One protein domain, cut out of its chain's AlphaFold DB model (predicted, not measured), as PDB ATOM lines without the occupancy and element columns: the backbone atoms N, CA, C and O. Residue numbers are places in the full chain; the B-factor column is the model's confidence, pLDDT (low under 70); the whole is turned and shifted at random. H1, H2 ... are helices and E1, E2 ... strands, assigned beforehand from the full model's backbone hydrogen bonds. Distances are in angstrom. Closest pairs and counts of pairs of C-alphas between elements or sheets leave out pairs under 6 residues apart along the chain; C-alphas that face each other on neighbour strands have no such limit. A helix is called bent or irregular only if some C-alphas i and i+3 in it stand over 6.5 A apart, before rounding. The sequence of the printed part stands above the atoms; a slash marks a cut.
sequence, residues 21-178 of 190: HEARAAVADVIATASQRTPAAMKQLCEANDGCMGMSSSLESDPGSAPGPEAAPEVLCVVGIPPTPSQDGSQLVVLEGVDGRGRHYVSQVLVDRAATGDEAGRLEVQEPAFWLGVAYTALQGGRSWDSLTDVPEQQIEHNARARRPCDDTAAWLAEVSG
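What this domain is: This is residues 21 to 178 of the 190 residues of an uncharacterized protein of Quadrisphaera granulorum (UniProt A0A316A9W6). A strongly twisted antiparallel sheet of four strands, E1 to E4, forms the middle, with the long helix H4 over one face and H1 over the other, three layers in which helices lie on both faces of a sheet. On the H4 side a small hairpin, E5 and E6, sits next to H4 with E5 near E3, and H5 packs on E5; at the end of H1 the chain folds back into H2, which has the short H3 beside it. The printed part has 158 residues with five named helices and six named strands, in the order H1 H2 H3 E1 E2 E3 E4 E5 E6 H4 H5, and its class is mixed, helices and strands. The large sheet has the order E1 E2 E3 E4 and is a meander, each strand the antiparallel neighbour of the one before. The whole is compact, with a radius of gyration of the C-alphas of 14.6 A and spans of 43 by 36 by 26 A.

Where its parts are: In the large sheet, E1 is residues 74 to 80, 18.2 A long, starting with C-alpha 74 at (184.935, 227.556, 166.272). E2 is residues 91 to 98, 22.8 A, and E3, the longest strand, is residues 104 to 113, 29.2 A. E4 is residues 123 to 126. The second sheet has E5, residues 135 to 138, and E6, residues 144 to 146. H1 is residues 21 to 34, 19.9 A, starting with C-alpha 21 at (186.204, 216.961, 156.232). H2 is residues 39 to 48, 14.2 A, and H3 is residues 57 to 60. H4, the longest helix, is residues 152 to 167, 22.2 A; it is irregular, with C-alphas 162 and 165 7.3 A apart. H5 is residues 169 to 176, 10.5 A, ending with C-alpha 176 at (207.013, 219.914, 168.352).

How they stand to each other: E1 and E4 are the edge strands of the large sheet. E1 and E2 form a hairpin at 163 degrees, with N 76 and O 94 within hydrogen-bond range at 2.8 A. The hairpin of E2 and E3 has N 93 and O 109 at 2.8 A, and that of E3 and E4 has N 126 and O 110 at 2.8 A. H4 is on the sheet at a height over the sheet of 8.4 A. It lies over E3 and only just over E2, on which 3 of its C-alphas fall; on the local plane it runs slantwise to the strands, at 38 degrees to E3. The closest C-alphas of E3 and H4, those of Val 106 and Asn 159, are 5.0 A apart. H1 is on the sheet too, on the opposite face; its closest C-alphas to E3 are those of Ala 23 and Val 111, 5.7 A. H1, with residues 30 to 34 alone, touches H2 in a helical hairpin, opposite ways at a shallow tilt of 29 degrees, closest at the C-alphas of Thr 33 and Ala 41, 5.7 A. H2 touches H3, with the C-alphas of Met 42 and Glu 60 closest at 5.2 A. The hairpin of E5 and E6 has N 135 and O 146 at 2.9 A. The closest C-alphas of E5 and H4, those of Ala 135 and Ala 162, are 5.0 A apart, and those of E5 and H5, Ala 138 and Val 176, 4.4 A. H4 and H5 only just touch, and only at the corner, with 3 pairs of C-alphas within 8 A; the closest are those of Pro 165 and Trp 172, 5.8 A. In H1, H2 and H5 every O i to N i+4 pair is within hydrogen-bond range, in H4 8 of 12 are, and H3 is too short for such a pair.

The domain as a whole: The two C-alphas farthest apart are those of Asp 118 and Glu 153, 44.4 A. The printed part has no cut. The link from H3 to E1 is long, 13 residues. The mean pLDDT of the printed part is 85.6, and 22 residues are under 70: residues 50 to 61, 83 to 86, 116, 140 to 143 and 178.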
ATOM      1  N   HIS A  21     187.648 217.073 156.032       96.44
ATOM      2  CA  HIS A  21     186.204 216.961 156.232       96.44
ATOM      3  C   HIS A  21     185.863 215.996 157.373       96.44
ATOM      4  O   HIS A  21     185.051 216.331 158.233       96.44
ATOM      5  N   GLU A  22     186.520 214.836 157.408       96.12
ATOM      6  CA  GLU A  22     186.375 213.858 158.488       96.12
ATOM      7  C   GLU A  22     186.830 214.423 159.834       96.12
ATOM      8  O   GLU A  22     186.117 214.273 160.821       96.12
ATOM      9  N   ALA A  23     187.965 215.126 159.870       95.50
ATOM     10  CA  ALA A  23     188.469 215.742 161.092       95.50
ATOM     11  C   ALA A  23     187.490 216.780 161.660       95.50
ATOM     12  O   ALA A  23     187.184 216.772 162.852       95.50
ATOM     13  N   ARG A  24     186.934 217.643 160.798       96.62
ATOM     14  CA  ARG A  24     185.915 218.625 161.199       96.62
ATOM     15  C   ARG A  24     184.637 217.955 161.689       96.62
ATOM     16  O   ARG A  24     184.081 218.406 162.685       96.62
ATOM     17  N   ALA A  25     184.176 216.907 161.007       95.94
ATOM     18  CA  ALA A  25     182.975 216.175 161.398       95.94
ATOM     19  C   ALA A  25     183.153 215.489 162.761       95.94
ATOM     20  O   ALA A  25     182.329 215.685 163.649       95.94
ATOM     21  N   ALA A  26     184.272 214.789 162.966       94.31
ATOM     22  CA  ALA A  26     184.581 214.131 164.235       94.31
ATOM     23  C   ALA A  26     184.632 215.131 165.403       94.31
ATOM     24  O   ALA A  26     184.034 214.905 166.453       94.31
ATOM     25  N   VAL A  27     185.288 216.281 165.209       95.00
ATOM     26  CA  VAL A  27     185.330 217.340 166.229       95.00
ATOM     27  C   VAL A  27     183.948 217.957 166.463       95.00
ATOM     28  O   VAL A  27     183.595 218.219 167.611       95.00
ATOM     29  N   ALA A  28     183.136 218.150 165.421       95.44
ATOM     30  CA  ALA A  28     181.769 218.649 165.570       95.44
ATOM     31  C   ALA A  28     180.895 217.704 166.414       95.44
ATOM     32  O   ALA A  28     180.142 218.176 167.266       95.44
ATOM     33  N   ASP A  29     181.040 216.388 166.245       93.94
ATOM     34  CA  ASP A  29     180.322 215.389 167.046       93.94
ATOM     35  C   ASP A  29     180.757 215.417 168.523       93.94
ATOM     36  O   ASP A  29     179.920 215.346 169.436       93.94
ATOM     37  N   VAL A  30     182.059 215.596 168.779       93.25
ATOM     38  CA  VAL A  30     182.603 215.782 170.135       93.25
ATOM     39  C   VAL A  30     182.069 217.071 170.765       93.25
ATOM     40  O   VAL A  30     181.602 217.041 171.905       93.25
ATOM     41  N   ILE A  31     182.053 218.185 170.027       94.44
ATOM     42  CA  ILE A  31     181.483 219.463 170.479       94.44
ATOM     43  C   ILE A  31     179.999 219.305 170.819       94.44
ATOM     44  O   ILE A  31     179.567 219.711 171.901       94.44
ATOM     45  N   ALA A  32     179.217 218.696 169.926       94.81
ATOM     46  CA  ALA A  32     177.787 218.494 170.121       94.81
ATOM     47  C   ALA A  32     177.511 217.674 171.388       94.81
ATOM     48  O   ALA A  32     176.653 218.042 172.192       94.81
ATOM     49  N   THR A  33     178.285 216.613 171.615       93.88
ATOM     50  CA  THR A  33     178.169 215.783 172.819       93.88
ATOM     51  C   THR A  33     178.584 216.559 174.073       93.88
ATOM     52  O   THR A  33     177.806 216.636 175.024       93.88
ATOM     53  N   ALA A  34     179.749 217.216 174.067       92.38
ATOM     54  CA  ALA A  34     180.246 218.007 175.198       92.38
ATOM     55  C   ALA A  34     179.264 219.117 175.613       92.38
ATOM     56  O   ALA A  34     179.022 219.327 176.805       92.38
ATOM     57  N   SER A  35     178.633 219.773 174.631       94.62
ATOM     58  CA  SER A  35     177.705 220.889 174.847       94.62
ATOM     59  C   SER A  35     176.442 220.526 175.634       94.62
ATOM     60  O   SER A  35     175.793 221.406 176.201       94.62
ATOM     61  N   GLN A  36     176.111 219.233 175.735       94.56
ATOM     62  CA  GLN A  36     174.986 218.766 176.547       94.56
ATOM     63  C   GLN A  36     175.231 218.972 178.045       94.56
ATOM     64  O   GLN A  36     174.267 219.054 178.805       94.56
ATOM     65  N   ARG A  37     176.501 219.045 178.482       92.19
ATOM     66  CA  ARG A  37     176.892 219.277 179.884       92.19
ATOM     67  C   ARG A  37     176.194 218.335 180.870       92.19
ATOM     68  O   ARG A  37     175.777 218.737 181.956       92.19
ATOM     69  N   THR A  38     176.066 217.062 180.499       92.00
ATOM     70  CA  THR A  38     175.518 216.023 181.378       92.00
ATOM     71  C   THR A  38     176.570 214.960 181.690       92.00
ATOM     72  O   THR A  38     177.438 214.704 180.854       92.00
ATOM     73  N   PRO A  39     176.481 214.277 182.846       89.81
ATOM     74  CA  PRO A  39     177.362 213.147 183.143       89.81
ATOM     75  C   PRO A  39     177.285 212.035 182.089       89.81
ATOM     76  O   PRO A  39     178.294 211.425 181.756       89.81
ATOM     77  N   ALA A  40     176.095 211.790 181.525       89.94
ATOM     78  CA  ALA A  40     175.904 210.793 180.472       89.94
ATOM     79  C   ALA A  40     176.663 211.161 179.188       89.94
ATOM     80  O   ALA A  40     177.286 210.295 178.584       89.94
ATOM     81  N   ALA A  41     176.659 212.439 178.808       91.12
ATOM     82  CA  ALA A  41     177.411 212.920 177.656       91.12
ATOM     83  C   ALA A  41     178.929 212.861 177.889       91.12
ATOM     84  O   ALA A  41     179.661 212.433 177.003       91.12
ATOM     85  N   MET A  42     179.406 213.215 179.090       89.06
ATOM     86  CA  MET A  42     180.830 213.065 179.427       89.06
ATOM     87  C   MET A  42     181.257 211.598 179.375       89.06
ATOM     88  O   MET A  42     182.277 211.272 178.778       89.06
ATOM     89  N   LYS A  43     180.429 210.693 179.908       86.25
ATOM     90  CA  LYS A  43     180.647 209.249 179.793       86.25
ATOM     91  C   LYS A  43     180.682 208.785 178.332       86.25
ATOM     92  O   LYS A  43     181.554 208.010 177.966       86.25
ATOM     93  N   GLN A  44     179.784 209.282 177.485       88.56
ATOM     94  CA  GLN A  44     179.790 208.960 176.058       88.56
ATOM     95  C   GLN A  44     181.086 209.423 175.370       88.56
ATOM     96  O   GLN A  44     181.661 208.664 174.597       88.56
ATOM     97  N   LEU A  45     181.576 210.635 175.667       86.75
ATOM     98  CA  LEU A  45     182.863 211.130 175.152       86.75
ATOM     99  C   LEU A  45     184.043 210.262 175.597       86.75
ATOM    100  O   LEU A  45     184.957 210.016 174.812       86.75
ATOM    101  N   CYS A  46     183.988 209.800 176.844       81.81
ATOM    102  CA  CYS A  46     184.944 208.890 177.464       81.81
ATOM    103  C   CYS A  46     185.044 207.559 176.721       81.81
ATOM    104  O   CYS A  46     186.118 207.126 176.318       81.81
ATOM    105  N   GLU A  47     183.897 206.914 176.520       81.69
ATOM    106  CA  GLU A  47     183.809 205.597 175.896       81.69
ATOM    107  C   GLU A  47     184.151 205.662 174.400       81.69
ATOM    108  O   GLU A  47     184.696 204.706 173.850       81.69
ATOM    109  N   ALA A  48     183.879 206.798 173.750       78.31
ATOM    110  CA  ALA A  48     184.190 207.018 172.341       78.31
ATOM    111  C   ALA A  48     185.684 207.272 172.063       78.31
ATOM    112  O   ALA A  48     186.143 206.948 170.973       78.31
ATOM    113  N   ASN A  49     186.444 207.816 173.023       73.06
ATOM    114  CA  ASN A  49     187.865 208.134 172.848       73.06
ATOM    115  C   ASN A  49     188.707 207.275 173.780       73.06
ATOM    116  O   ASN A  49     188.833 207.609 174.948       73.06
ATOM    117  N   ASP A  50     189.238 206.171 173.246       64.00
ATOM    118  CA  ASP A  50     190.162 205.220 173.889       64.00
ATOM    119  C   ASP A  50     189.713 204.529 175.194       64.00
ATOM    120  O   ASP A  50     190.511 203.849 175.844       64.00
ATOM    121  N   GLY A  51     188.429 204.632 175.551       61.28
ATOM    122  CA  GLY A  51     187.887 203.982 176.740       61.28
ATOM    123  C   GLY A  51     188.324 204.657 178.038       61.28
ATOM    124  O   GLY A  51     188.627 203.960 179.008       61.28
ATOM    125  N   CYS A  52     188.320 205.995 178.058       64.06
ATOM    126  CA  CYS A  52     188.601 206.840 179.225       64.06
ATOM    127  C   CYS A  52     190.073 206.957 179.648       64.06
ATOM    128  O   CYS A  52     190.356 207.448 180.740       64.06
ATOM    129  N   MET A  53     191.026 206.514 178.830       60.19
ATOM    130  CA  MET A  53     192.449 206.685 179.135       60.19
ATOM    131  C   MET A  53     192.954 208.093 178.803       60.19
ATOM    132  O   MET A  53     193.835 208.588 179.505       60.19
ATOM    133  N   GLY A  54     192.424 208.728 177.754       53.25
ATOM    134  CA  GLY A  54     192.766 210.096 177.358       53.25
ATOM    135  C   GLY A  54     192.034 211.141 178.196       53.25
ATOM    136  O   GLY A  54     192.641 212.022 178.790       53.25
ATOM    137  N   MET A  55     190.716 211.004 178.358       65.06
ATOM    138  CA  MET A  55     189.962 212.003 179.112       65.06
ATOM    139  C   MET A  55     190.346 211.980 180.599       65.06
ATOM    140  O   MET A  55     190.119 211.000 181.303       65.06
ATOM    141  N   SER A  56     190.906 213.087 181.098       59.00
ATOM    142  CA  SER A  56     191.225 213.218 182.523       59.00
ATOM    143  C   SER A  56     189.986 212.912 183.380       59.00
ATOM    144  O   SER A  56     188.929 213.522 183.198       59.00
ATOM    145  N   SER A  57     190.118 211.985 184.331       53.50
ATOM    146  CA  SER A  57     189.023 211.510 185.199       53.50
ATOM    147  C   SER A  57     188.297 212.625 185.968       53.50
ATOM    148  O   SER A  57     187.163 212.458 186.418       53.50
ATOM    149  N   SER A  58     188.924 213.797 186.101       52.19
ATOM    150  CA  SER A  58     188.340 214.993 186.704       52.19
ATOM    151  C   SER A  58     187.217 215.628 185.874       52.19
ATOM    152  O   SER A  58     186.346 216.269 186.458       52.19
ATOM    153  N   LEU A  59     187.187 215.449 184.549       62.25
ATOM    154  CA  LEU A  59     186.195 216.093 183.676       62.25
ATOM    155  C   LEU A  59     184.914 215.291 183.474       62.25
ATOM    156  O   LEU A  59     183.861 215.890 183.263       62.25
ATOM    157  N   GLU A  60     184.957 213.969 183.659       62.50
ATOM    158  CA  GLU A  60     183.737 213.157 183.790       62.50
ATOM    159  C   GLU A  60     182.815 213.698 184.891       62.50
ATOM    160  O   GLU A  60     181.587 213.622 184.802       62.50
ATOM    161  N   SER A  61     183.433 214.267 185.930       65.88
ATOM    162  CA  SER A  61     182.776 214.725 187.151       65.88
ATOM    163  C   SER A  61     182.409 216.213 187.143       65.88
ATOM    164  O   SER A  61     181.726 216.658 188.065       65.88
ATOM    165  N   ASP A  62     182.810 216.981 186.121       84.62
ATOM    166  CA  ASP A  62     182.435 218.395 185.962       84.62
ATOM    167  C   ASP A  62     181.919 218.710 184.544       84.62
ATOM    168  O   ASP A  62     182.560 219.453 183.788       84.62
ATOM    169  N   PRO A  63     180.723 218.207 184.171       89.00
ATOM    170  CA  PRO A  63     180.117 218.516 182.877       89.00
ATOM    171  C   PRO A  63     179.870 220.015 182.668       89.00
ATOM    172  O   PRO A  63     179.795 220.477 181.532       89.00
ATOM    173  N   GLY A  64     179.742 220.783 183.757       90.88
ATOM    174  CA  GLY A  64     179.533 222.226 183.719       90.88
ATOM    175  C   GLY A  64     180.750 223.003 183.220       90.88
ATOM    176  O   GLY A  64     180.587 224.146 182.811       90.88
ATOM    177  N   SER A  65     181.942 222.398 183.215       90.94
ATOM    178  CA  SER A  65     183.155 223.012 182.664       90.94
ATOM    179  C   SER A  65     183.180 223.066 181.135       90.94
ATOM    180  O   SER A  65     183.813 223.964 180.585       90.94
ATOM    181  N   ALA A  66     182.477 222.166 180.441       93.06
ATOM    182  CA  ALA A  66     182.432 222.151 178.983       93.06
ATOM    183  C   ALA A  66     181.704 223.394 178.427       93.06
ATOM    184  O   ALA A  66     180.880 223.996 179.128       93.06
ATOM    185  N   PRO A  67     181.942 223.810 177.172       92.88
ATOM    186  CA  PRO A  67     181.172 224.879 176.540       92.88
ATOM    187  C   PRO A  67     179.687 224.530 176.465       92.88
ATOM    188  O   PRO A  67     179.296 223.370 176.553       92.88
ATOM    189  N   GLY A  68     178.844 225.551 176.387       91.31
ATOM    190  CA  GLY A  68     177.395 225.383 176.316       91.31
ATOM    191  C   GLY A  68     176.937 225.386 174.865       91.31
ATOM    192  O   GLY A  68     177.711 225.781 173.994       91.31
ATOM    193  N   PRO A  69     175.673 225.034 174.590       87.69
ATOM    194  CA  PRO A  69     175.140 225.064 173.227       87.69
ATOM    195  C   PRO A  69     175.181 226.473 172.609       87.69
ATOM    196  O   PRO A  69     175.360 226.613 171.406       87.69
ATOM    197  N   GLU A  70     175.090 227.518 173.438       87.75
ATOM    198  CA  GLU A  70     175.151 228.929 173.022       87.75
ATOM    199  C   GLU A  70     176.585 229.458 172.823       87.75
ATOM    200  O   GLU A  70     176.774 230.603 172.418       87.75
ATOM    201  N   ALA A  71     177.602 228.661 173.159       86.25
ATOM    202  CA  ALA A  71     179.016 229.039 173.119       86.25
ATOM    203  C   ALA A  71     179.847 227.937 172.446       86.25
ATOM    204  O   ALA A  71     180.900 227.540 172.946       86.25
ATOM    205  N   ALA A  72     179.329 227.395 171.340       86.38
ATOM    206  CA  ALA A  72     180.020 226.368 170.581       86.38
ATOM    207  C   ALA A  72     181.373 226.907 170.075       86.38
ATOM    208  O   ALA A  72     181.411 228.002 169.512       86.38
ATOM    209  N   PRO A  73     182.477 226.172 170.276       93.75
ATOM    210  CA  PRO A  73     183.772 226.582 169.760       93.75
ATOM    211  C   PRO A  73     183.821 226.576 168.236       93.75
ATOM    212  O   PRO A  73     183.166 225.771 167.570       93.75
ATOM    213  N   GLU A  74     184.673 227.437 167.698       95.19
ATOM    214  CA  GLU A  74     184.935 227.556 166.272       95.19
ATOM    215  C   GLU A  74     186.219 226.813 165.903       95.19
ATOM    216  O   GLU A  74     187.215 226.862 166.627       95.19
ATOM    217  N   VAL A  75     186.214 226.134 164.754       96.81
ATOM    218  CA  VAL A  75     187.429 225.539 164.187       96.81
ATOM    219  C   VAL A  75     188.190 226.610 163.417       96.81
ATOM    220  O   VAL A  75     187.746 227.040 162.351       96.81
ATOM    221  N   LEU A  76     189.364 226.975 163.923       97.50
ATOM    222  CA  LEU A  76     190.256 227.968 163.328       97.50
ATOM    223  C   LEU A  76     190.970 227.435 162.088       97.50
ATOM    224  O   LEU A  76     190.981 228.073 161.037       97.50
ATOM    225  N   CYS A  77     191.573 226.255 162.205       97.69
ATOM    226  CA  CYS A  77     192.254 225.596 161.102       97.69
ATOM    227  C   CYS A  77     192.320 224.085 161.318       97.69
ATOM    228  O   CYS A  77     192.140 223.580 162.430       97.69
ATOM    229  N   VAL A  78     192.598 223.373 160.229       97.38
ATOM    230  CA  VAL A  78     192.942 221.954 160.238       97.38
ATOM    231  C   VAL A  78     194.270 221.818 159.516       97.38
ATOM    232  O   VAL A  78     194.428 222.350 158.417       97.38
ATOM    233  N   VAL A  79     195.234 221.154 160.145       92.94
ATOM    234  CA  VAL A  79     196.575 220.977 159.590       92.94
ATOM    235  C   VAL A  79     196.965 219.509 159.605       92.94
ATOM    236  O   VAL A  79     196.799 218.813 160.608       92.94
ATOM    237  N   GLY A  80     197.525 219.040 158.493       89.75
ATOM    238  CA  GLY A  80     198.135 217.717 158.441       89.75
ATOM    239  C   GLY A  80     199.422 217.701 159.262       89.75
ATOM    240  O   GLY A  80     200.190 218.666 159.230       89.75
ATOM    241  N   ILE A  81     199.671 216.604 159.973       85.94
ATOM    242  CA  ILE A  81     200.916 216.413 160.720       85.94
ATOM    243  C   ILE A  81     201.828 215.388 160.029       85.94
ATOM    244  O   ILE A  81     201.338 214.496 159.333       85.94
ATOM    245  N   PRO A  82     203.164 215.502 160.170       77.81
ATOM    246  CA  PRO A  82     204.093 214.497 159.678       77.81
ATOM    247  C   PRO A  82     203.790 213.127 160.294       77.81
ATOM    248  O   PRO A  82     203.475 213.054 161.483       77.81
ATOM    249  N   PRO A  83     203.940 212.041 159.523       69.94
ATOM    250  CA  PRO A  83     203.658 210.709 160.026       69.94
ATOM    251  C   PRO A  83     204.635 210.350 161.149       69.94
ATOM    252  O   PRO A  83     205.856 210.393 160.982       69.94
ATOM    253  N   THR A  84     204.090 209.959 162.297       68.69
ATOM    254  CA  THR A  84     204.821 209.219 163.333       68.69
ATOM    255  C   THR A  84     204.314 207.773 163.341       68.69
ATOM    256  O   THR A  84     203.217 207.523 162.845       68.69
ATOM    257  N   PRO A  85     205.052 206.799 163.911       64.88
ATOM    258  CA  PRO A  85     204.581 205.410 163.975       64.88
ATOM    259  C   PRO A  85     203.191 205.226 164.611       64.88
ATOM    260  O   PRO A  85     202.562 204.199 164.385       64.88
ATOM    261  N   SER A  86     202.722 206.197 165.403       65.38
ATOM    262  CA  SER A  86     201.415 206.187 166.067       65.38
ATOM    263  C   SER A  86     200.401 207.187 165.496       65.38
ATOM    264  O   SER A  86     199.292 207.240 166.003       65.38
ATOM    265  N   GLN A  87     200.769 208.019 164.515       72.62
ATOM    266  CA  GLN A  87     199.926 209.122 164.007       72.62
ATOM    267  C   GLN A  87     200.038 209.281 162.482       72.62
ATOM    268  O   GLN A  87     199.997 210.389 161.941       72.62
ATOM    269  N   ASP A  88     200.271 208.178 161.774       76.06
ATOM    270  CA  ASP A  88     200.316 208.195 160.315       76.06
ATOM    271  C   ASP A  88     198.935 208.572 159.755       76.06
ATOM    272  O   ASP A  88     197.932 207.913 160.031       76.06
ATOM    273  N   GLY A  89     198.877 209.675 159.005       81.56
ATOM    274  CA  GLY A  89     197.641 210.182 158.412       81.56
ATOM    275  C   GLY A  89     196.698 210.934 159.361       81.56
ATOM    276  O   GLY A  89     195.547 211.156 158.984       81.56
ATOM    277  N   SER A  90     197.142 211.338 160.555       89.75
ATOM    278  CA  SER A  90     196.342 212.152 161.482       89.75
ATOM    279  C   SER A  90     196.205 213.617 161.035       89.75
ATOM    280  O   SER A  90     197.068 214.172 160.350       89.75
ATOM    281  N   GLN A  91     195.133 214.268 161.486       93.56
ATOM    282  CA  GLN A  91     194.896 215.708 161.330       93.56
ATOM    283  C   GLN A  91     194.913 216.388 162.694       93.56
ATOM    284  O   GLN A  91     194.323 215.886 163.645       93.56
ATOM    285  N   LEU A  92     195.535 217.557 162.797       93.75
ATOM    286  CA  LEU A  92     195.396 218.431 163.955       93.75
ATOM    287  C   LEU A  92     194.295 219.451 163.671       93.75
ATOM    288  O   LEU A  92     194.349 220.170 162.674       93.75
ATOM    289  N   VAL A  93     193.320 219.546 164.564       96.44
ATOM    290  CA  VAL A  93     192.271 220.561 164.522       96.44
ATOM    291  C   VAL A  93     192.549 221.575 165.621       96.44
ATOM    292  O   VAL A  93     192.722 221.212 166.784       96.44
ATOM    293  N   VAL A  94     192.597 222.854 165.251       97.44
ATOM    294  CA  VAL A  94     192.726 223.959 166.206       97.44
ATOM    295  C   VAL A  94     191.369 224.619 166.362       97.44
ATOM    296  O   VAL A  94     190.733 224.986 165.373       97.44
ATOM    297  N   LEU A  95     190.931 224.779 167.605       96.69
ATOM    298  CA  LEU A  95     189.637 225.350 167.940       96.69
ATOM    299  C   LEU A  95     189.752 226.395 169.041       96.69
ATOM    300  O   LEU A  95     190.609 226.309 169.920       96.69
ATOM    301  N   GLU A  96     188.862 227.374 168.998       97.12
ATOM    302  CA  GLU A  96     188.744 228.421 170.005       97.12
ATOM    303  C   GLU A  96     187.330 228.499 170.555       97.12
ATOM    304  O   GLU A  96     186.367 228.188 169.862       97.12
ATOM    305  N   GLY A  97     187.195 228.919 171.806       96.00
ATOM    306  CA  GLY A  97     185.881 229.091 172.398       96.00
ATOM    307  C   GLY A  97     185.927 229.611 173.822       96.00
ATOM    308  O   GLY A  97     186.962 230.056 174.325       96.00
ATOM    309  N   VAL A  98     184.768 229.541 174.470       95.00
ATOM    310  CA  VAL A  98     184.583 229.922 175.869       95.00
ATOM    311  C   VAL A  98     184.039 228.724 176.633       95.00
ATOM    312  O   VAL A  98     183.020 228.142 176.258       95.00
ATOM    313  N   ASP A  99     184.735 228.330 177.694       93.12
ATOM    314  CA  ASP A  99     184.338 227.187 178.510       93.12
ATOM    315  C   ASP A  99     183.136 227.523 179.413       93.12
ATOM    316  O   ASP A  99     182.649 228.657 179.478       93.12
ATOM    317  N   GLY A 100     182.622 226.537 180.144       92.50
ATOM    318  CA  GLY A 100     181.473 226.755 181.022       92.50
ATOM    319  C   GLY A 100     181.739 227.595 182.268       92.50
ATOM    320  O   GLY A 100     180.796 227.945 182.976       92.50
ATOM    321  N   ARG A 101     182.993 227.993 182.493       90.44
ATOM    322  CA  ARG A 101     183.409 228.942 183.530       90.44
ATOM    323  C   ARG A 101     183.640 230.348 182.964       90.44
ATOM    324  O   ARG A 101     184.005 231.246 183.718       90.44
ATOM    325  N   GLY A 102     183.409 230.556 181.667       91.75
ATOM    326  CA  GLY A 102     183.612 231.840 181.001       91.75
ATOM    327  C   GLY A 102     185.068 232.115 180.614       91.75
ATOM    328  O   GLY A 102     185.389 233.250 180.263       91.75
ATOM    329  N   ARG A 103     185.959 231.118 180.678       91.06
ATOM    330  CA  ARG A 103     187.363 231.279 180.279       91.06
ATOM    331  C   ARG A 103     187.490 231.098 178.773       91.06
ATOM    332  O   ARG A 103     186.993 230.119 178.216       91.06
ATOM    333  N   HIS A 104     188.185 232.027 178.128       94.00
ATOM    334  CA  HIS A 104     188.538 231.902 176.720       94.00
ATOM    335  C   HIS A 104     189.704 230.922 176.558       94.00
ATOM    336  O   HIS A 104     190.758 231.102 177.173       94.00
ATOM    337  N   TYR A 105     189.558 229.938 175.678       94.75
ATOM    338  CA  TYR A 105     190.608 228.970 175.378       94.75
ATOM    339  C   TYR A 105     190.867 228.877 173.877       94.75
ATOM    340  O   TYR A 105     189.988 229.113 173.048       94.75
ATOM    341  N   VAL A 106     192.091 228.486 173.541       97.31
ATOM    342  CA  VAL A 106     192.446 227.899 172.252       97.31
ATOM    343  C   VAL A 106     193.019 226.522 172.535       97.31
ATOM    344  O   VAL A 106     193.791 226.347 173.477       97.31
ATOM    345  N   SER A 107     192.609 225.548 171.740       94.81
ATOM    346  CA  SER A 107     192.933 224.149 171.944       94.81
ATOM    347  C   SER A 107     193.315 223.474 170.642       94.81
ATOM    348  O   SER A 107     192.846 223.847 169.566       94.81
ATOM    349  N   GLN A 108     194.161 222.467 170.768       93.62
ATOM    350  CA  GLN A 108     194.617 221.601 169.703       93.62
ATOM    351  C   GLN A 108     194.138 220.185 170.011       93.62
ATOM    352  O   GLN A 108     194.443 219.660 171.078       93.62
ATOM    353  N   VAL A 109     193.428 219.559 169.078       91.56
ATOM    354  CA  VAL A 109     193.048 218.144 169.174       91.56
ATOM    355  C   VAL A 109     193.569 217.395 167.964       91.56
ATOM    356  O   VAL A 109     193.542 217.910 166.844       91.56
ATOM    357  N   LEU A 110     194.061 216.182 168.182       90.50
ATOM    358  CA  LEU A 110     194.424 215.290 167.091       90.50
ATOM    359  C   LEU A 110     193.238 214.410 166.740       90.50
ATOM    360  O   LEU A 110     192.601 213.846 167.623       90.50
ATOM    361  N   VAL A 111     192.972 214.292 165.446       91.38
ATOM    362  CA  VAL A 111     192.028 213.336 164.890       91.38
ATOM    363  C   VAL A 111     192.808 212.281 164.135       91.38
ATOM    364  O   VAL A 111     193.493 212.575 163.150       91.38
ATOM    365  N   ASP A 112     192.713 211.052 164.604       88.44
ATOM    366  CA  ASP A 112     193.405 209.899 164.060       88.44
ATOM    367  C   ASP A 112     192.425 208.794 163.681       88.44
ATOM    368  O   ASP A 112     191.248 208.808 164.039       88.44
ATOM    369  N   ARG A 113     192.906 207.857 162.866       87.56
ATOM    370  CA  ARG A 113     192.148 206.666 162.506       87.56
ATOM    371  C   ARG A 113     192.748 205.488 163.246       87.56
ATOM    372  O   ARG A 113     193.921 205.177 163.042       87.56
ATOM    373  N   ALA A 114     191.940 204.819 164.064       81.31
ATOM    374  CA  ALA A 114     192.370 203.648 164.808       81.31
ATOM    375  C   ALA A 114     192.970 202.611 163.844       81.31
ATOM    376  O   ALA A 114     192.313 202.147 162.908       81.31
ATOM    377  N   ALA A 115     194.245 202.278 164.046       74.88
ATOM    378  CA  ALA A 115     194.998 201.451 163.104       74.88
ATOM    379  C   ALA A 115     194.765 199.943 163.304       74.88
ATOM    380  O   ALA A 115     194.961 199.158 162.378       74.88
ATOM    381  N   THR A 116     194.385 199.516 164.514       69.62
ATOM    382  CA  THR A 116     194.277 198.097 164.898       69.62
ATOM    383  C   THR A 116     193.187 197.878 165.953       69.62
ATOM    384  O   THR A 116     192.759 198.831 166.598       69.62
ATOM    385  N   GLY A 117     192.772 196.623 166.156       74.44
ATOM    386  CA  GLY A 117     191.733 196.249 167.126       74.44
ATOM    387  C   GLY A 117     190.320 196.247 166.536       74.44
ATOM    388  O   GLY A 117     190.144 196.427 165.332       74.44
ATOM    389  N   ASP A 118     189.319 196.035 167.391       76.12
ATOM    390  CA  ASP A 118     187.903 195.946 166.987       76.12
ATOM    391  C   ASP A 118     187.346 197.279 166.451       76.12
ATOM    392  O   ASP A 118     186.348 197.298 165.736       76.12
ATOM    393  N   GLU A 119     188.035 198.384 166.740       77.81
ATOM    394  CA  GLU A 119     187.691 199.741 166.307       77.81
ATOM    395  C   GLU A 119     188.499 200.195 165.079       77.81
ATOM    396  O   GLU A 119     188.463 201.369 164.712       77.81
ATOM    397  N   ALA A 120     189.250 199.294 164.431       81.31
ATOM    398  CA  ALA A 120     190.085 199.645 163.285       81.31
ATOM    399  C   ALA A 120     189.278 200.371 162.193       81.31
ATOM    400  O   ALA A 120     188.228 199.913 161.743       81.31
ATOM    401  N   GLY A 121     189.793 201.516 161.751       82.62
ATOM    402  CA  GLY A 121     189.135 202.377 160.775       82.62
ATOM    403  C   GLY A 121     188.224 203.453 161.373       82.62
ATOM    404  O   GLY A 121     187.842 204.363 160.636       82.62
ATOM    405  N   ARG A 122     187.905 203.411 162.673       87.06
ATOM    406  CA  ARG A 122     187.149 204.467 163.362       87.06
ATOM    407  C   ARG A 122     187.993 205.734 163.523       87.06
ATOM    408  O   ARG A 122     189.204 205.646 163.701       87.06
ATOM    409  N   LEU A 123     187.348 206.898 163.444       89.50
ATOM    410  CA  LEU A 123     187.963 208.183 163.780       89.50
ATOM    411  C   LEU A 123     187.951 208.386 165.296       89.50
ATOM    412  O   LEU A 123     186.916 208.183 165.929       89.50
ATOM    413  N   GLU A 124     189.069 208.823 165.849       87.00
ATOM    414  CA  GLU A 124     189.229 209.127 167.269       87.00
ATOM    415  C   GLU A 124     189.684 210.577 167.427       87.00
ATOM    416  O   GLU A 124     190.425 211.088 166.591       87.00
ATOM    417  N   VAL A 125     189.200 211.260 168.467       88.94
ATOM    418  CA  VAL A 125     189.644 212.609 168.828       88.94
ATOM    419  C   VAL A 125     190.455 212.493 170.110       88.94
ATOM    420  O   VAL A 125     189.905 212.315 171.198       88.94
ATOM    421  N   GLN A 126     191.776 212.594 169.991       82.94
ATOM    422  CA  GLN A 126     192.670 212.579 171.144       82.94
ATOM    423  C   GLN A 126     192.374 213.797 172.024       82.94
ATOM    424  O   GLN A 126     192.335 214.928 171.535       82.94
ATOM    425  N   GLU A 127     192.177 213.553 173.321       80.06
ATOM    426  CA  GLU A 127     191.736 214.551 174.302       80.06
ATOM    427  C   GLU A 127     190.417 215.251 173.924       80.06
ATOM    428  O   GLU A 127     190.396 216.444 173.607       80.06
ATOM    429  N   PRO A 128     189.264 214.557 174.028       85.75
ATOM    430  CA  PRO A 128     187.959 215.153 173.711       85.75
ATOM    431  C   PRO A 128     187.567 216.295 174.660       85.75
ATOM    432  O   PRO A 128     186.639 217.053 174.384       85.75
ATOM    433  N   ALA A 129     188.302 216.443 175.761       88.44
ATOM    434  CA  ALA A 129     188.257 217.540 176.713       88.44
ATOM    435  C   ALA A 129     188.907 218.835 176.183       88.44
ATOM    436  O   ALA A 129     189.674 219.505 176.877       88.44
ATOM    437  N   PHE A 130     188.603 219.221 174.948       89.69
ATOM    438  CA  PHE A 130     189.287 220.320 174.266       89.69
ATOM    439  C   PHE A 130     189.204 221.666 175.013       89.69
ATOM    440  O   PHE A 130     190.078 222.514 174.852       89.69
ATOM    441  N   TRP A 131     188.197 221.882 175.862       92.12
ATOM    442  CA  TRP A 131     188.038 223.109 176.657       92.12
ATOM    443  C   TRP A 131     189.062 223.253 177.794       92.12
ATOM    444  O   TRP A 131     189.086 224.274 178.479       92.12
ATOM    445  N   LEU A 132     189.953 222.272 177.968       89.19
ATOM    446  CA  LEU A 132     191.172 222.419 178.762       89.19
ATOM    447  C   LEU A 132     192.201 223.355 178.120       89.19
ATOM    448  O   LEU A 132     193.188 223.684 178.770       89.19
ATOM    449  N   GLY A 133     191.989 223.771 176.866       91.50
ATOM    450  CA  GLY A 133     192.967 224.528 176.096       91.50
ATOM    451  C   GLY A 133     194.239 223.707 175.941       91.50
ATOM    452  O   GLY A 133     195.240 223.991 176.580       91.50
ATOM    453  N   VAL A 134     194.193 222.641 175.155       90.50
ATOM    454  CA  VAL A 134     195.333 221.748 174.939       90.50
ATOM    455  C   VAL A 134     196.325 222.415 173.985       90.50
ATOM    456  O   VAL A 134     195.937 222.927 172.936       90.50
ATOM    457  N   ALA A 135     197.610 222.410 174.330       91.75
ATOM    458  CA  ALA A 135     198.687 222.818 173.431       91.75
ATOM    459  C   ALA A 135     199.757 221.725 173.387       91.75
ATOM    460  O   ALA A 135     200.434 221.489 174.390       91.75
ATOM    461  N   TYR A 136     199.921 221.067 172.238       87.94
ATOM    462  CA  TYR A 136     200.915 220.009 172.081       87.94
ATOM    463  C   TYR A 136     202.330 220.570 172.195       87.94
ATOM    464  O   TYR A 136     202.689 221.555 171.546       87.94
ATOM    465  N   THR A 137     203.136 219.899 173.012       86.50
ATOM    466  CA  THR A 137     204.562 220.185 173.207       86.50
ATOM    467  C   THR A 137     205.441 219.168 172.484       86.50
ATOM    468  O   THR A 137     206.585 219.474 172.157       86.50
ATOM    469  N   ALA A 138     204.901 217.984 172.172       83.25
ATOM    470  CA  ALA A 138     205.521 217.019 171.275       83.25
ATOM    471  C   ALA A 138     204.477 216.135 170.578       83.25
ATOM    472  O   ALA A 138     203.452 215.784 171.164       83.25
ATOM    473  N   LEU A 139     204.774 215.726 169.340       77.56
ATOM    474  CA  LEU A 139     203.958 214.750 168.599       77.56
ATOM    475  C   LEU A 139     204.439 213.297 168.800       77.56
ATOM    476  O   LEU A 139     203.665 212.354 168.646       77.56
ATOM    477  N   GLN A 140     205.694 213.075 169.209       67.00
ATOM    478  CA  GLN A 140     206.194 211.721 169.491       67.00
ATOM    479  C   GLN A 140     205.572 211.136 170.769       67.00
ATOM    480  O   GLN A 140     205.589 211.767 171.821       67.00
ATOM    481  N   GLY A 141     205.057 209.904 170.689       56.12
ATOM    482  CA  GLY A 141     204.409 209.224 171.820       56.12
ATOM    483  C   GLY A 141     202.939 209.602 172.017       56.12
ATOM    484  O   GLY A 141     202.323 209.182 172.991       56.12
ATOM    485  N   GLY A 142     202.377 210.381 171.089       52.81
ATOM    486  CA  GLY A 142     200.941 210.572 170.925       52.81
ATOM    487  C   GLY A 142     200.279 211.570 171.866       52.81
ATOM    488  O   GLY A 142     199.150 211.960 171.584       52.81
ATOM    489  N   ARG A 143     200.909 211.941 172.992       63.09
ATOM    490  CA  ARG A 143     200.146 212.502 174.120       63.09
ATOM    491  C   ARG A 143     200.875 213.490 175.033       63.09
ATOM    492  O   ARG A 143     200.679 213.491 176.242       63.09
ATOM    493  N   SER A 144     201.773 214.304 174.485       71.06
ATOM    494  CA  SER A 144     202.463 215.342 175.264       71.06
ATOM    495  C   SER A 144     201.888 216.720 174.967       71.06
ATOM    496  O   SER A 144     202.086 217.272 173.883       71.06
ATOM    497  N   TRP A 145     201.188 217.274 175.948       77.50
ATOM    498  CA  TRP A 145     200.583 218.593 175.869       77.50
ATOM    499  C   TRP A 145     200.589 219.289 177.226       77.50
ATOM    500  O   TRP A 145     200.605 218.648 178.277       77.50
ATOM    501  N   ASP A 146     200.515 220.614 177.174       83.62
ATOM    502  CA  ASP A 146     200.174 221.450 178.317       83.62
ATOM    503  C   ASP A 146     198.691 221.833 178.255       83.62
ATOM    504  O   ASP A 146     198.090 221.887 177.179       83.62
ATOM    505  N   SER A 147     198.104 222.124 179.414       83.75
ATOM    506  CA  SER A 147     196.735 222.641 179.536       83.75
ATOM    507  C   SER A 147     196.737 224.096 179.996       83.75
ATOM    508  O   SER A 147     197.695 224.570 180.612       83.75
ATOM    509  N   LEU A 148     195.640 224.792 179.723       84.88
ATOM    510  CA  LEU A 148     195.419 226.171 180.133       84.88
ATOM    511  C   LEU A 148     195.484 226.323 181.664       84.88
ATOM    512  O   LEU A 148     194.948 225.500 182.411       84.88
ATOM    513  N   THR A 149     196.096 227.410 182.139       83.06
ATOM    514  CA  THR A 149     196.152 227.763 183.570       83.06
ATOM    515  C   THR A 149     195.078 228.795 183.927       83.06
ATOM    516  O   THR A 149     194.502 229.430 183.052       83.06
ATOM    517  N   ASP A 150     194.795 229.012 185.215       83.44
ATOM    518  CA  ASP A 150     193.867 230.072 185.660       83.44
ATOM    519  C   ASP A 150     194.530 231.460 185.785       83.44
ATOM    520  O   ASP A 150     193.883 232.425 186.188       83.44
ATOM    521  N   VAL A 151     195.817 231.586 185.443       88.38
ATOM    522  CA  VAL A 151     196.561 232.850 185.529       88.38
ATOM    523  C   VAL A 151     196.396 233.624 184.212       88.38
ATOM    524  O   VAL A 151     196.906 233.159 183.194       88.38
ATOM    525  N   PRO A 152     195.749 234.808 184.188       88.31
ATOM    526  CA  PRO A 152     195.369 235.474 182.935       88.31
ATOM    527  C   PRO A 152     196.520 235.742 181.956       88.31
ATOM    528  O   PRO A 152     196.368 235.545 180.756       88.31
ATOM    529  N   GLU A 153     197.688 236.157 182.452       88.44
ATOM    530  CA  GLU A 153     198.860 236.411 181.599       88.44
ATOM    531  C   GLU A 153     199.351 235.122 180.924       88.44
ATOM    532  O   GLU A 153     199.583 235.094 179.717       88.44
ATOM    533  N   GLN A 154     199.396 234.022 181.679       89.50
ATOM    534  CA  GLN A 154     199.767 232.710 181.151       89.50
ATOM    535  C   GLN A 154     198.710 232.167 180.183       89.50
ATOM    536  O   GLN A 154     199.065 231.480 179.231       89.50
ATOM    537  N   GLN A 155     197.426 232.497 180.370       90.81
ATOM    538  CA  GLN A 155     196.374 232.130 179.415       90.81
ATOM    539  C   GLN A 155     196.581 232.785 178.053       90.81
ATOM    540  O   GLN A 155     196.378 232.138 177.027       90.81
ATOM    541  N   ILE A 156     196.983 234.059 178.023       91.50
ATOM    542  CA  ILE A 156     197.247 234.777 176.770       91.50
ATOM    543  C   ILE A 156     198.411 234.115 176.031       91.50
ATOM    544  O   ILE A 156     198.284 233.803 174.846       91.50
ATOM    545  N   GLU A 157     199.516 233.855 176.731       92.75
ATOM    546  CA  GLU A 157     200.692 233.186 176.161       92.75
ATOM    547  C   GLU A 157     200.365 231.772 175.674       92.75
ATOM    548  O   GLU A 157     200.748 231.376 174.571       92.75
ATOM    549  N   HIS A 158     199.608 231.021 176.474       93.75
ATOM    550  CA  HIS A 158     199.157 229.680 176.136       93.75
ATOM    551  C   HIS A 158     198.284 229.678 174.882       93.75
ATOM    552  O   HIS A 158     198.561 228.936 173.941       93.75
ATOM    553  N   ASN A 159     197.267 230.539 174.832       95.06
ATOM    554  CA  ASN A 159     196.367 230.639 173.689       95.06
ATOM    555  C   ASN A 159     197.120 231.079 172.426       95.06
ATOM    556  O   ASN A 159     196.864 230.548 171.348       95.06
ATOM    557  N   ALA A 160     198.083 232.001 172.544       94.19
ATOM    558  CA  ALA A 160     198.942 232.387 171.428       94.19
ATOM    559  C   ALA A 160     199.767 231.196 170.914       94.19
ATOM    560  O   ALA A 160     199.808 230.959 169.709       94.19
ATOM    561  N   ARG A 161     200.363 230.396 171.811       93.12
ATOM    562  CA  ARG A 161     201.081 229.165 171.439       93.12
ATOM    563  C   ARG A 161     200.156 228.153 170.759       93.12
ATOM    564  O   ARG A 161     200.538 227.582 169.741       93.12
ATOM    565  N   ALA A 162     198.948 227.967 171.284       94.69
ATOM    566  CA  ALA A 162     197.979 227.015 170.755       94.69
ATOM    567  C   ALA A 162     197.485 227.375 169.337       94.69
ATOM    568  O   ALA A 162     197.209 226.465 168.557       94.69
ATOM    569  N   ARG A 163     197.444 228.668 168.970       96.62
ATOM    570  CA  ARG A 163     197.077 229.150 167.617       96.62
ATOM    571  C   ARG A 163     198.154 228.949 166.556       96.62
ATOM    572  O   ARG A 163     197.829 228.885 165.372       96.62
ATOM    573  N   ARG A 164     199.422 228.815 166.957       95.25
ATOM    574  CA  ARG A 164     200.565 228.778 166.030       95.25
ATOM    575  C   ARG A 164     200.472 227.786 164.867       95.25
ATOM    576  O   ARG A 164     200.984 228.147 163.810       95.25
ATOM    577  N   PRO A 165     199.849 226.596 164.982       94.62
ATOM    578  CA  PRO A 165     199.689 225.717 163.829       94.62
ATOM    579  C   PRO A 165     198.936 226.380 162.669       94.62
ATOM    580  O   PRO A 165     199.219 226.053 161.520       94.62
ATOM    581  N   CYS A 166     198.023 227.317 162.949       95.88
ATOM    582  CA  CYS A 166     197.283 228.065 161.932       95.88
ATOM    583  C   CYS A 166     198.098 229.214 161.320       95.88
ATOM    584  O   CYS A 166     197.905 229.536 160.151       95.88
ATOM    585  N   ASP A 167     198.997 229.823 162.098       94.81
ATOM    586  CA  ASP A 167     199.761 231.006 161.680       94.81
ATOM    587  C   ASP A 167     201.055 230.635 160.935       94.81
ATOM    588  O   ASP A 167     201.397 231.241 159.920       94.81
ATOM    589  N   ASP A 168     201.788 229.640 161.445       93.56
ATOM    590  CA  ASP A 168     203.047 229.143 160.881       93.56
ATOM    591  C   ASP A 168     203.214 227.654 161.210       93.56
ATOM    592  O   ASP A 168     203.931 227.247 162.135       93.56
ATOM    593  N   THR A 169     202.518 226.821 160.433       91.56
ATOM    594  CA  THR A 169     202.521 225.363 160.600       91.56
ATOM    595  C   THR A 169     203.932 224.782 160.530       91.56
ATOM    596  O   THR A 169     204.257 223.874 161.289       91.56
ATOM    597  N   ALA A 170     204.796 225.298 159.649       89.88
ATOM    598  CA  ALA A 170     206.136 224.752 159.446       89.88
ATOM    599  C   ALA A 170     207.044 224.999 160.658       89.88
ATOM    600  O   ALA A 170     207.715 224.075 161.124       89.88
ATOM    601  N   ALA A 171     207.046 226.223 161.198       90.69
ATOM    602  CA  ALA A 171     207.812 226.534 162.399       90.69
ATOM    603  C   ALA A 171     207.273 225.790 163.627       90.69
ATOM    604  O   ALA A 171     208.062 225.303 164.438       90.69
ATOM    605  N   TRP A 172     205.946 225.682 163.753       91.75
ATOM    606  CA  TRP A 172     205.328 224.897 164.821       91.75
ATOM    607  C   TRP A 172     205.732 223.419 164.733       91.75
ATOM    608  O   TRP A 172     206.195 222.858 165.724       91.75
ATOM    609  N   LEU A 173     205.660 222.809 163.544       87.88
ATOM    610  CA  LEU A 173     206.054 221.415 163.332       87.88
ATOM    611  C   LEU A 173     207.520 221.154 163.677       87.88
ATOM    612  O   LEU A 173     207.813 220.123 164.280       87.88
ATOM    613  N   ALA A 174     208.432 222.061 163.324       86.50
ATOM    614  CA  ALA A 174     209.844 221.934 163.681       86.50
ATOM    615  C   ALA A 174     210.021 221.840 165.208       86.50
ATOM    616  O   ALA A 174     210.656 220.909 165.709       86.50
ATOM    617  N   GLU A 175     209.373 222.744 165.946       86.81
ATOM    618  CA  GLU A 175     209.406 222.788 167.409       86.81
ATOM    619  C   GLU A 175     208.879 221.500 168.051       86.81
ATOM    620  O   GLU A 175     209.607 220.852 168.805       86.81
ATOM    621  N   VAL A 176     207.657 221.078 167.710       84.19
ATOM    622  CA  VAL A 176     207.013 219.914 168.352       84.19
ATOM    623  C   VAL A 176     207.552 218.564 167.864       84.19
ATOM    624  O   VAL A 176     207.311 217.530 168.490       84.19
ATOM    625  N   SER A 177     208.298 218.546 166.756       79.44
ATOM    626  CA  SER A 177     208.966 217.341 166.240       79.44
ATOM    627  C   SER A 177     210.399 217.182 166.762       79.44
ATOM    628  O   SER A 177     211.125 216.301 166.292       79.44
ATOM    629  N   GLY A 178     210.849 218.043 167.684       67.56
ATOM    630  CA  GLY A 178     212.200 217.989 168.252       67.56
ATOM    631  C   GLY A 178     213.319 218.331 167.261       67.56
ATOM    632  O   GLY A 178     214.488 218.066 167.543       67.56
TER     633      GLY A 178